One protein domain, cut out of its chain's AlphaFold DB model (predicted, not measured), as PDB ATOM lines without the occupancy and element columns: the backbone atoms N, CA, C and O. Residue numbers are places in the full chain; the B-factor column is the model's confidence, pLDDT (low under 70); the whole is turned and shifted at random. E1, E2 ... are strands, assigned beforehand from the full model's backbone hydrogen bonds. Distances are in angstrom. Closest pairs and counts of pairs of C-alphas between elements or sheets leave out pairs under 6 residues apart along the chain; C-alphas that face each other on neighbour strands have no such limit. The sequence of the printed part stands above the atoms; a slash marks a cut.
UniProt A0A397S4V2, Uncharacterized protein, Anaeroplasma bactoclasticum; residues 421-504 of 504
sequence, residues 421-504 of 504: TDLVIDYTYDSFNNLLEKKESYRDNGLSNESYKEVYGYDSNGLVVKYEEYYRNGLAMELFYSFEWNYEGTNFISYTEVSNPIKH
ATOM      1  N   THR A 421     -32.391  59.117 -61.427       68.00
ATOM      2  CA  THR A 421     -32.771  58.714 -60.064       68.00
ATOM      3  C   THR A 421     -32.283  57.291 -59.813       68.00
ATOM      4  O   THR A 421     -32.661  56.399 -60.566       68.00
ATOM      5  N   ASP A 422     -31.517  57.074 -58.751       83.56
ATOM      6  CA  ASP A 422     -30.956  55.776 -58.362       83.56
ATOM      7  C   ASP A 422     -31.855  55.041 -57.366       83.56
ATOM      8  O   ASP A 422     -32.045  53.828 -57.465       83.56
ATOM      9  N   LEU A 423     -32.417  55.782 -56.411       86.56
ATOM     10  CA  LEU A 423     -33.221  55.260 -55.311       86.56
ATOM     11  C   LEU A 423     -34.435  56.159 -55.098       86.56
ATOM     12  O   LEU A 423     -34.296  57.372 -54.981       86.56
ATOM     13  N   VAL A 424     -35.613  55.554 -55.011       90.69
ATOM     14  CA  VAL A 424     -36.854  56.223 -54.618       90.69
ATOM     15  C   VAL A 424     -37.371  55.565 -53.349       90.69
ATOM     16  O   VAL A 424     -37.461  54.339 -53.303       90.69
ATOM     17  N   ILE A 425     -37.699  56.372 -52.346       92.56
ATOM     18  CA  ILE A 425     -38.316  55.942 -51.095       92.56
ATOM     19  C   ILE A 425     -39.687  56.602 -50.974       92.56
ATOM     20  O   ILE A 425     -39.769  57.818 -50.809       92.56
ATOM     21  N   ASP A 426     -40.746  55.803 -51.050       94.69
ATOM     22  CA  ASP A 426     -42.131  56.244 -50.882       94.69
ATOM     23  C   ASP A 426     -42.607  55.966 -49.452       94.69
ATOM     24  O   ASP A 426     -42.351  54.887 -48.908       94.69
ATOM     25  N   TYR A 427     -43.344  56.913 -48.868       95.00
ATOM     26  CA  TYR A 427     -43.927  56.789 -47.532       95.00
ATOM     27  C   TYR A 427     -45.444  56.982 -47.594       95.00
ATOM     28  O   TYR A 427     -45.948  58.016 -48.047       95.00
ATOM     29  N   THR A 428     -46.190  55.993 -47.109       95.50
ATOM     30  CA  THR A 428     -47.655  56.027 -47.051       95.50
ATOM     31  C   THR A 428     -48.117  56.088 -45.607       95.50
ATOM     32  O   THR A 428     -47.614  55.357 -44.763       95.50
ATOM     33  N   TYR A 429     -49.111  56.930 -45.336       94.06
ATOM     34  CA  TYR A 429     -49.652  57.153 -43.998       94.06
ATOM     35  C   TYR A 429     -51.159  56.926 -43.981       94.06
ATOM     36  O   TYR A 429     -51.822  57.129 -45.005       94.06
ATOM     37  N   ASP A 430     -51.695  56.559 -42.823       92.94
ATOM     38  CA  ASP A 430     -53.135  56.537 -42.581       92.94
ATOM     39  C   ASP A 430     -53.703  57.958 -42.358       92.94
ATOM     40  O   ASP A 430     -53.017  58.971 -42.522       92.94
ATOM     41  N   SER A 431     -54.990  58.048 -42.007       90.56
ATOM     42  CA  SER A 431     -55.655  59.321 -41.696       90.56
ATOM     43  C   SER A 431     -55.249  59.939 -40.353       90.56
ATOM     44  O   SER A 431     -55.577  61.098 -40.112       90.56
ATOM     45  N   PHE A 432     -54.582  59.178 -39.484       90.56
ATOM     46  CA  PHE A 432     -54.085  59.612 -38.178       90.56
ATOM     47  C   PHE A 432     -52.595  59.976 -38.211       90.56
ATOM     48  O   PHE A 432     -52.040  60.332 -37.179       90.56
ATOM     49  N   ASN A 433     -51.975  59.968 -39.397       90.50
ATOM     50  CA  ASN A 433     -50.555  60.236 -39.632       90.50
ATOM     51  C   ASN A 433     -49.599  59.146 -39.137       90.50
ATOM     52  O   ASN A 433     -48.398  59.401 -39.045       90.50
ATOM     53  N   ASN A 434     -50.092  57.928 -38.927       90.88
ATOM     54  CA  ASN A 434     -49.245  56.772 -38.671       90.88
ATOM     55  C   ASN A 434     -48.647  56.260 -39.989       90.88
ATOM     56  O   ASN A 434     -49.345  56.193 -41.007       90.88
ATOM     57  N   LEU A 435     -47.354  55.923 -39.995       94.75
ATOM     58  CA  LEU A 435     -46.648  55.418 -41.177       94.75
ATOM     59  C   LEU A 435     -47.098  53.986 -41.470       94.75
ATOM     60  O   LEU A 435     -46.708  53.081 -40.761       94.75
ATOM     61  N   LEU A 436     -47.876  53.758 -42.524       95.69
ATOM     62  CA  LEU A 436     -48.350  52.421 -42.903       95.69
ATOM     63  C   LEU A 436     -47.325  51.629 -43.712       95.69
ATOM     64  O   LEU A 436     -47.247  50.409 -43.594       95.69
ATOM     65  N   GLU A 437     -46.586  52.305 -44.588       96.56
ATOM     66  CA  GLU A 437     -45.664  51.649 -45.511       96.56
ATOM     67  C   GLU A 437     -44.492  52.570 -45.842       96.56
ATOM     68  O   GLU A 437     -44.700  53.737 -46.185       96.56
ATOM     69  N   LYS A 438     -43.278  52.019 -45.802       96.38
ATOM     70  CA  LYS A 438     -42.076  52.609 -46.398       96.38
ATOM     71  C   LYS A 438     -41.579  51.670 -47.488       96.38
ATOM     72  O   LYS A 438     -41.410  50.475 -47.257       96.38
ATOM     73  N   LYS A 439     -41.321  52.196 -48.679       95.06
ATOM     74  CA  LYS A 439     -40.981  51.381 -49.845       95.06
ATOM     75  C   LYS A 439     -39.780  51.941 -50.576       95.06
ATOM     76  O   LYS A 439     -39.820  53.072 -51.037       95.06
ATOM     77  N   GLU A 440     -38.746  51.126 -50.741       93.94
ATOM     78  CA  GLU A 440     -37.526  51.491 -51.454       93.94
ATOM     79  C   GLU A 440     -37.472  50.794 -52.816       93.94
ATOM     80  O   GLU A 440     -37.619  49.573 -52.939       93.94
ATOM     81  N   SER A 441     -37.252  51.589 -53.859       90.50
ATOM     82  CA  SER A 441     -37.158  51.125 -55.237       90.50
ATOM     83  C   SER A 441     -35.883  51.646 -55.883       90.50
ATOM     84  O   SER A 441     -35.724  52.857 -56.054       90.50
ATOM     85  N   TYR A 442     -35.010  50.736 -56.314       85.81
ATOM     86  CA  TYR A 442     -33.885  51.103 -57.169       85.81
ATOM     87  C   TYR A 442     -34.353  51.205 -58.615       85.81
ATOM     88  O   TYR A 442     -35.143  50.380 -59.094       85.81
ATOM     89  N   ARG A 443     -33.866  52.219 -59.324       74.88
ATOM     90  CA  ARG A 443     -34.102  52.353 -60.760       74.88
ATOM     91  C   ARG A 443     -32.833  51.981 -61.506       74.88
ATOM     92  O   ARG A 443     -31.831  52.675 -61.433       74.88
ATOM     93  N   ASP A 444     -32.906  50.891 -62.257       66.50
ATOM     94  CA  ASP A 444     -31.865  50.497 -63.205       66.50
ATOM     95  C   ASP A 444     -32.450  50.610 -64.619       66.50
ATOM     96  O   ASP A 444     -33.484  50.011 -64.927       66.50
ATOM     97  N   ASN A 445     -31.836  51.439 -65.469       60.53
ATOM     98  CA  ASN A 445     -32.248  51.659 -66.862       60.53
ATOM     99  C   ASN A 445     -33.736  52.044 -67.050       60.53
ATOM    100  O   ASN A 445     -34.386  51.636 -68.014       60.53
ATOM    101  N   GLY A 446     -34.295  52.834 -66.127       59.94
ATOM    102  CA  GLY A 446     -35.683  53.309 -66.188       59.94
ATOM    103  C   GLY A 446     -36.739  52.299 -65.722       59.94
ATOM    104  O   GLY A 446     -37.926  52.628 -65.718       59.94
ATOM    105  N   LEU A 447     -36.336  51.101 -65.289       62.16
ATOM    106  CA  LEU A 447     -37.215  50.142 -64.623       62.16
ATOM    107  C   LEU A 447     -37.111  50.332 -63.108       62.16
ATOM    108  O   LEU A 447     -36.045  50.161 -62.523       62.16
ATOM    109  N   SER A 448     -38.229  50.695 -62.477       68.06
ATOM    110  CA  SER A 448     -38.354  50.716 -61.018       68.06
ATOM    111  C   SER A 448     -38.544  49.288 -60.522       68.06
ATOM    112  O   SER A 448     -39.525  48.627 -60.869       68.06
ATOM    113  N   ASN A 449     -37.587  48.809 -59.734       79.75
ATOM    114  CA  ASN A 449     -37.680  47.529 -59.055       79.75
ATOM    115  C   ASN A 449     -37.738  47.780 -57.552       79.75
ATOM    116  O   ASN A 449     -36.740  48.160 -56.943       79.75
ATOM    117  N   GLU A 450     -38.908  47.534 -56.967       85.06
ATOM    118  CA  GLU A 450     -39.096  47.503 -55.513       85.06
ATOM    119  C   GLU A 450     -38.100  46.511 -54.919       85.06
ATOM    120  O   GLU A 450     -38.163  45.329 -55.252       85.06
ATOM    121  N   SER A 451     -37.147  46.971 -54.120       89.75
ATOM    122  CA  SER A 451     -36.102  46.125 -53.536       89.75
ATOM    123  C   SER A 451     -36.368  45.802 -52.080       89.75
ATOM    124  O   SER A 451     -35.933  44.755 -51.600       89.75
ATOM    125  N   TYR A 452     -37.050  46.716 -51.397       92.25
ATOM    126  CA  TYR A 452     -37.278  46.663 -49.969       92.25
ATOM    127  C   TYR A 452     -38.593  47.353 -49.611       92.25
ATOM    128  O   TYR A 452     -38.982  48.337 -50.247       92.25
ATOM    129  N   LYS A 453     -39.300  46.809 -48.625       95.44
ATOM    130  CA  LYS A 453     -40.579  47.333 -48.156       95.44
ATOM    131  C   LYS A 453     -40.764  47.015 -46.676       95.44
ATOM    132  O   LYS A 453     -40.604  45.867 -46.280       95.44
ATOM    133  N   GLU A 454     -41.174  48.016 -45.914       96.12
ATOM    134  CA  GLU A 454     -41.626  47.908 -44.528       96.12
ATOM    135  C   GLU A 454     -43.129  48.175 -44.480       96.12
ATOM    136  O   GLU A 454     -43.616  49.099 -45.140       96.12
ATOM    137  N   VAL A 455     -43.864  47.386 -43.701       96.69
ATOM    138  CA  VAL A 455     -45.299  47.577 -43.454       96.69
ATOM    139  C   VAL A 455     -45.547  47.623 -41.962       96.69
ATOM    140  O   VAL A 455     -45.032  46.788 -41.224       96.69
ATOM    141  N   TYR A 456     -46.385  48.561 -41.539       96.38
ATOM    142  CA  TYR A 456     -46.766  48.747 -40.149       96.38
ATOM    143  C   TYR A 456     -48.282  48.628 -39.996       96.38
ATOM    144  O   TYR A 456     -49.057  49.129 -40.815       96.38
ATOM    145  N   GLY A 457     -48.710  47.962 -38.929       95.50
ATOM    146  CA  GLY A 457     -50.100  47.900 -38.498       95.50
ATOM    147  C   GLY A 457     -50.251  48.530 -37.125       95.50
ATOM    148  O   GLY A 457     -49.419  48.300 -36.249       95.50
ATOM    149  N   TYR A 458     -51.330  49.287 -36.943       94.19
ATOM    150  CA  TYR A 458     -51.628  50.003 -35.709       94.19
ATOM    151  C   TYR A 458     -52.966  49.551 -35.128       94.19
ATOM    152  O   TYR A 458     -53.886  49.208 -35.878       94.19
ATOM    153  N   ASP A 459     -53.079  49.546 -33.804       91.12
ATOM    154  CA  ASP A 459     -54.366  49.401 -33.129       91.12
ATOM    155  C   ASP A 459     -55.152  50.727 -33.097       91.12
ATOM    156  O   ASP A 459     -54.763  51.736 -33.686       91.12
ATOM    157  N   SER A 460     -56.294  50.737 -32.405       87.88
ATOM    158  CA  SER A 460     -57.127  51.938 -32.264       87.88
ATOM    159  C   SER A 460     -56.506  53.046 -31.412       87.88
ATOM    160  O   SER A 460     -57.004  54.168 -31.460       87.88
ATOM    161  N   ASN A 461     -55.474  52.738 -30.626       86.12
ATOM    162  CA  ASN A 461     -54.761  53.697 -29.783       86.12
ATOM    163  C   ASN A 461     -53.534  54.282 -30.506       86.12
ATOM    164  O   ASN A 461     -52.877  55.172 -29.974       86.12
ATOM    165  N   GLY A 462     -53.229  53.804 -31.719       87.94
ATOM    166  CA  GLY A 462     -52.057  54.222 -32.488       87.94
ATOM    167  C   GLY A 462     -50.775  53.484 -32.098       87.94
ATOM    168  O   GLY A 462     -49.692  53.916 -32.486       87.94
ATOM    169  N   LEU A 463     -50.868  52.371 -31.362       87.50
ATOM    170  CA  LEU A 463     -49.715  51.530 -31.039       87.50
ATOM    171  C   LEU A 463     -49.414  50.582 -32.197       87.50
ATOM    172  O   LEU A 463     -50.327  50.001 -32.785       87.50
ATOM    173  N   VAL A 464     -48.128  50.404 -32.517       90.69
ATOM    174  CA  VAL A 464     -47.684  49.458 -33.549       90.69
ATOM    175  C   VAL A 464     -47.936  48.033 -33.058       90.69
ATOM    176  O   VAL A 464     -47.228  47.536 -32.194       90.69
ATOM    177  N   VAL A 465     -48.916  47.351 -33.641       93.50
ATOM    178  CA  VAL A 465     -49.219  45.938 -33.353       93.50
ATOM    179  C   VAL A 465     -48.610  44.989 -34.372       93.50
ATOM    180  O   VAL A 465     -48.566  43.783 -34.140       93.50
ATOM    181  N   LYS A 466     -48.127  45.513 -35.501       94.62
ATOM    182  CA  LYS A 466     -47.533  44.708 -36.566       94.62
ATOM    183  C   LYS A 466     -46.409  45.447 -37.273       94.62
ATOM    184  O   LYS A 466     -46.562  46.621 -37.596       94.62
ATOM    185  N   TYR A 467     -45.330  44.735 -37.571       95.12
ATOM    186  CA  TYR A 467     -44.244  45.191 -38.431       95.12
ATOM    187  C   TYR A 467     -43.779  44.054 -39.325       95.12
ATOM    188  O   TYR A 467     -43.506  42.963 -38.834       95.12
ATOM    189  N   GLU A 468     -43.661  44.309 -40.621       95.44
ATOM    190  CA  GLU A 468     -43.175  43.342 -41.602       95.44
ATOM    191  C   GLU A 468     -42.096  43.972 -42.483       95.44
ATOM    192  O   GLU A 468     -42.307  45.043 -43.052       95.44
ATOM    193  N   GLU A 469     -40.977  43.269 -42.657       94.62
ATOM    194  CA  GLU A 469     -39.928  43.606 -43.620       94.62
ATOM    195  C   GLU A 469     -39.936  42.624 -44.787       94.62
ATOM    196  O   GLU A 469     -39.920  41.398 -44.616       94.62
ATOM    197  N   TYR A 470     -39.878  43.172 -45.994       93.00
ATOM    198  CA  TYR A 470     -39.806  42.414 -47.229       93.00
ATOM    199  C   TYR A 470     -38.574  42.812 -48.029       93.00
ATOM    200  O   TYR A 470     -38.307  43.997 -48.231       93.00
ATOM    201  N   TYR A 471     -37.895  41.816 -48.592       91.31
ATOM    202  CA  TYR A 471     -36.808  42.015 -49.548       91.31
ATOM    203  C   TYR A 471     -37.148  41.362 -50.880       91.31
ATOM    204  O   TYR A 471     -37.843  40.345 -50.948       91.31
ATOM    205  N   ARG A 472     -36.629  41.927 -51.968       87.00
ATOM    206  CA  ARG A 472     -36.755  41.299 -53.281       87.00
ATOM    207  C   ARG A 472     -35.902  40.032 -53.358       87.00
ATOM    208  O   ARG A 472     -34.680  40.098 -53.251       87.00
ATOM    209  N   ASN A 473     -36.538  38.912 -53.692       83.31
ATOM    210  CA  ASN A 473     -35.883  37.678 -54.112       83.31
ATOM    211  C   ASN A 473     -36.331  37.326 -55.543       83.31
ATOM    212  O   ASN A 473     -37.440  36.849 -55.798       83.31
ATOM    213  N   GLY A 474     -35.484  37.639 -56.528       83.62
ATOM    214  CA  GLY A 474     -35.822  37.493 -57.945       83.62
ATOM    215  C   GLY A 474     -36.908  38.475 -58.408       83.62
ATOM    216  O   GLY A 474     -36.679  39.683 -58.467       83.62
ATOM    217  N   LEU A 475     -38.076  37.953 -58.803       81.19
ATOM    218  CA  LEU A 475     -39.212  38.754 -59.298       81.19
ATOM    219  C   LEU A 475     -40.276  39.042 -58.226       81.19
ATOM    220  O   LEU A 475     -41.214  39.783 -58.511       81.19
ATOM    221  N   ALA A 476     -40.155  38.458 -57.032       83.94
ATOM    222  CA  ALA A 476     -41.123  38.605 -55.952       83.94
ATOM    223  C   ALA A 476     -40.496  39.297 -54.734       83.94
ATOM    224  O   ALA A 476     -39.289  39.213 -54.508       83.94
ATOM    225  N   MET A 477     -41.338  39.970 -53.952       88.38
ATOM    226  CA  MET A 477     -41.003  40.392 -52.595       88.38
ATOM    227  C   MET A 477     -41.271  39.218 -51.654       88.38
ATOM    228  O   MET A 477     -42.359  38.639 -51.688       88.38
ATOM    229  N   GLU A 478     -40.292  38.865 -50.833       90.12
ATOM    230  CA  GLU A 478     -40.410  37.810 -49.830       90.12
ATOM    231  C   GLU A 478     -40.364  38.419 -48.433       90.12
ATOM    232  O   GLU A 478     -39.552  39.305 -48.164       90.12
ATOM    233  N   LEU A 479     -41.253  37.944 -47.556       90.31
ATOM    234  CA  LEU A 479     -41.242  38.303 -46.142       90.31
ATOM    235  C   LEU A 479     -39.952  37.766 -45.523       90.31
ATOM    236  O   LEU A 479     -39.721  36.551 -45.521       90.31
ATOM    237  N   PHE A 480     -39.130  38.670 -45.009       87.88
ATOM    238  CA  PHE A 480     -37.904  38.332 -44.301       87.88
ATOM    239  C   PHE A 480     -38.176  38.182 -42.810       87.88
ATOM    240  O   PHE A 480     -37.782  37.191 -42.191       87.88
ATOM    241  N   TYR A 481     -38.914  39.142 -42.265       87.69
ATOM    242  CA  TYR A 481     -39.134  39.274 -40.844       87.69
ATOM    243  C   TYR A 481     -40.543  39.844 -40.566       87.69
ATOM    244  O   TYR A 481     -40.975  40.756 -41.268       87.69
ATOM    245  N   SER A 482     -41.252  39.325 -39.554       90.44
ATOM    246  CA  SER A 482     -42.524  39.871 -39.048       90.44
ATOM    247  C   SER A 482     -42.603  39.838 -37.519       90.44
ATOM    248  O   SER A 482     -42.439  38.766 -36.935       90.44
ATOM    249  N   PHE A 483     -42.934  40.976 -36.899       88.56
ATOM    250  CA  PHE A 483     -43.258  41.120 -35.477       88.56
ATOM    251  C   PHE A 483     -44.767  41.356 -35.392       88.56
ATOM    252  O   PHE A 483     -45.307  42.215 -36.093       88.56
ATOM    253  N   GLU A 484     -45.438  40.631 -34.509       91.44
ATOM    254  CA  GLU A 484     -46.779  40.979 -34.041       91.44
ATOM    255  C   GLU A 484     -46.721  41.190 -32.533       91.44
ATOM    256  O   GLU A 484     -46.353  40.272 -31.800       91.44
ATOM    257  N   TRP A 485     -47.054  42.394 -32.072       89.19
ATOM    258  CA  TRP A 485     -47.049  42.752 -30.657       89.19
ATOM    259  C   TRP A 485     -48.467  42.686 -30.096       89.19
ATOM    260  O   TRP A 485     -49.412  43.208 -30.686       89.19
ATOM    261  N   ASN A 486     -48.600  42.060 -28.929       84.31
ATOM    262  CA  ASN A 486     -49.842  42.003 -28.174       84.31
ATOM    263  C   ASN A 486     -49.767  42.979 -27.003       84.31
ATOM    264  O   ASN A 486     -48.841  42.906 -26.188       84.31
ATOM    265  N   TYR A 487     -50.771  43.845 -26.912       81.62
ATOM    266  CA  TYR A 487     -50.921  44.825 -25.843       81.62
ATOM    267  C   TYR A 487     -52.235  44.611 -25.093       81.62
ATOM    268  O   TYR A 487     -53.248  44.232 -25.684       81.62
ATOM    269  N   GLU A 488     -52.225  44.911 -23.798       78.44
ATOM    270  CA  GLU A 488     -53.422  45.099 -22.977       78.44
ATOM    271  C   GLU A 488     -53.467  46.573 -22.570       78.44
ATOM    272  O   GLU A 488     -52.710  47.036 -21.714       78.44
ATOM    273  N   GLY A 489     -54.310  47.352 -23.253       80.31
ATOM    274  CA  GLY A 489     -54.238  48.810 -23.181       80.31
ATOM    275  C   GLY A 489     -52.941  49.313 -23.815       80.31
ATOM    276  O   GLY A 489     -52.704  49.068 -24.992       80.31
ATOM    277  N   THR A 490     -52.110  50.006 -23.036       75.88
ATOM    278  CA  THR A 490     -50.771  50.469 -23.449       75.88
ATOM    279  C   THR A 490     -49.647  49.540 -22.998       75.88
ATOM    280  O   THR A 490     -48.490  49.757 -23.353       75.88
ATOM    281  N   ASN A 491     -49.961  48.508 -22.209       70.44
ATOM    282  CA  ASN A 491     -48.959  47.621 -21.633       70.44
ATOM    283  C   ASN A 491     -48.602  46.523 -22.633       70.44
ATOM    284  O   ASN A 491     -49.465  45.766 -23.081       70.44
ATOM    285  N   PHE A 492     -47.320  46.443 -22.985       77.25
ATOM    286  CA  PHE A 492     -46.781  45.367 -23.809       77.25
ATOM    287  C   PHE A 492     -46.846  44.032 -23.051       77.25
ATOM    288  O   PHE A 492     -46.364  43.943 -21.924       77.25
ATOM    289  N   ILE A 493     -47.411  42.993 -23.675       80.62
ATOM    290  CA  ILE A 493     -47.549  41.655 -23.074       80.62
ATOM    291  C   ILE A 493     -46.531  40.683 -23.666       80.62
ATOM    292  O   ILE A 493     -45.825  39.975 -22.953       80.62
ATOM    293  N   SER A 494     -46.519  40.572 -24.993       74.06
ATOM    294  CA  SER A 494     -45.718  39.590 -25.720       74.06
ATOM    295  C   SER A 494     -45.596  39.978 -27.187       74.06
ATOM    296  O   SER A 494     -46.402  40.754 -27.699       74.06
ATOM    297  N   TYR A 495     -44.609  39.417 -27.881       82.50
ATOM    298  CA  TYR A 495     -44.531  39.500 -29.333       82.50
ATOM    299  C   TYR A 495     -44.396  38.106 -29.943       82.50
ATOM    300  O   TYR A 495     -43.826  37.196 -29.340       82.50
ATOM    301  N   THR A 496     -44.924  37.944 -31.150       81.12
ATOM    302  CA  THR A 496     -44.642  36.793 -32.006       81.12
ATOM    303  C   THR A 496     -43.684  37.238 -33.094       81.12
ATOM    304  O   THR A 496     -43.967  38.181 -33.828       81.12
ATOM    305  N   GLU A 497     -42.554  36.550 -33.194       85.62
ATOM    306  CA  GLU A 497     -41.582  36.742 -34.262       85.62
ATOM    307  C   GLU A 497     -41.699  35.607 -35.279       85.62
ATOM    308  O   GLU A 497     -41.608  34.425 -34.938       85.62
ATOM    309  N   VAL A 498     -41.850  35.976 -36.549       83.00
ATOM    310  CA  VAL A 498     -41.706  35.067 -37.682       83.00
ATOM    311  C   VAL A 498     -40.543  35.566 -38.522       83.00
ATOM    312  O   VAL A 498     -40.690  36.479 -39.330       83.00
ATOM    313  N   SER A 499     -39.377  34.953 -38.347       79.12
ATOM    314  CA  SER A 499     -38.257  35.128 -39.265       79.12
ATOM    315  C   SER A 499     -38.252  33.992 -40.280       79.12
ATOM    316  O   SER A 499     -38.344  32.809 -39.937       79.12
ATOM    317  N   ASN A 500     -38.164  34.345 -41.559       71.81
ATOM    318  CA  ASN A 500     -37.897  33.375 -42.602       71.81
ATOM    319  C   ASN A 500     -36.383  33.395 -42.828       71.81
ATOM    320  O   ASN A 500     -35.874  34.373 -43.378       71.81
ATOM    321  N   PRO A 501     -35.625  32.377 -42.379       56.38
ATOM    322  CA  PRO A 501     -34.193  32.347 -42.602       56.38
ATOM    323  C   PRO A 501     -33.964  32.137 -44.095       56.38
ATOM    324  O   PRO A 501     -33.870  31.006 -44.578       56.38
ATOM    325  N   ILE A 502     -33.881  33.234 -44.845       54.81
ATOM    326  CA  ILE A 502     -33.366  33.203 -46.202       54.81
ATOM    327  C   ILE A 502     -31.926  32.703 -46.065       54.81
ATOM    328  O   ILE A 502     -31.039  33.397 -45.569       54.81
ATOM    329  N   LYS A 503     -31.706  31.436 -46.437       48.69
ATOM    330  CA  LYS A 503     -30.368  30.886 -46.646       48.69
ATOM    331  C   LYS A 503     -29.766  31.641 -47.828       48.69
ATOM    332  O   LYS A 503     -30.055  31.289 -48.970       48.69
ATOM    333  N   HIS A 504     -29.006  32.689 -47.528       42.38
ATOM    334  CA  HIS A 504     -28.148  33.375 -48.490       42.38
ATOM    335  C   HIS A 504     -27.118  32.429 -49.111       42.38
ATOM    336  O   HIS A 504     -26.587  31.556 -48.379       42.38
TER     337      HIS A 504
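This is residues 421 to 504 of the 504 residues of an uncharacterized protein of Anaeroplasma bactoclasticum (UniProt A0A397S4V2). A single flat, twisted slab of six strands, with both faces bare, is folded as a zigzag of hairpins. It is a meander, each strand the antiparallel neighbour of the one before, in the order E1 E2 E3 E4 E5 E6. The 84 printed residues hold no named helix: all strand, loose, radius of gyration of the C-alphas 15.2 A, spans 49 by 35 by 14 A.

Inner strands E3, residues 447 to 458, and E4, residues 464 to 473, form an antiparallel hairpin at 162 degrees; N 453 and O 470, 3.0 A, are within hydrogen-bond range. E3 bends by 54 degrees at residue 451. E2, residues 435 to 444, neighbours E3: N 440 and O 452, 2.8 A. E5, residues 476 to 488, neighbours E4: N 467 and O 483, 2.9 A. Edge strands E1, residues 421 to 429, and E6, residues 491 to 499, are apart.

E1 begins at C-alpha 421 (-32.771, 58.714, -60.064); E6 ends at C-alpha 499 (-38.257, 35.128, -39.265). E5 spans 35.8 A, E3 32.3 A, first to last C-alpha.

The farthest C-alphas, Asn 445 and Glu 488, are 49.2 A apart. The printed part has no cut; its five links are tight. pLDDT is under 70 at residues 421, 444 to 448 and 501 to 504.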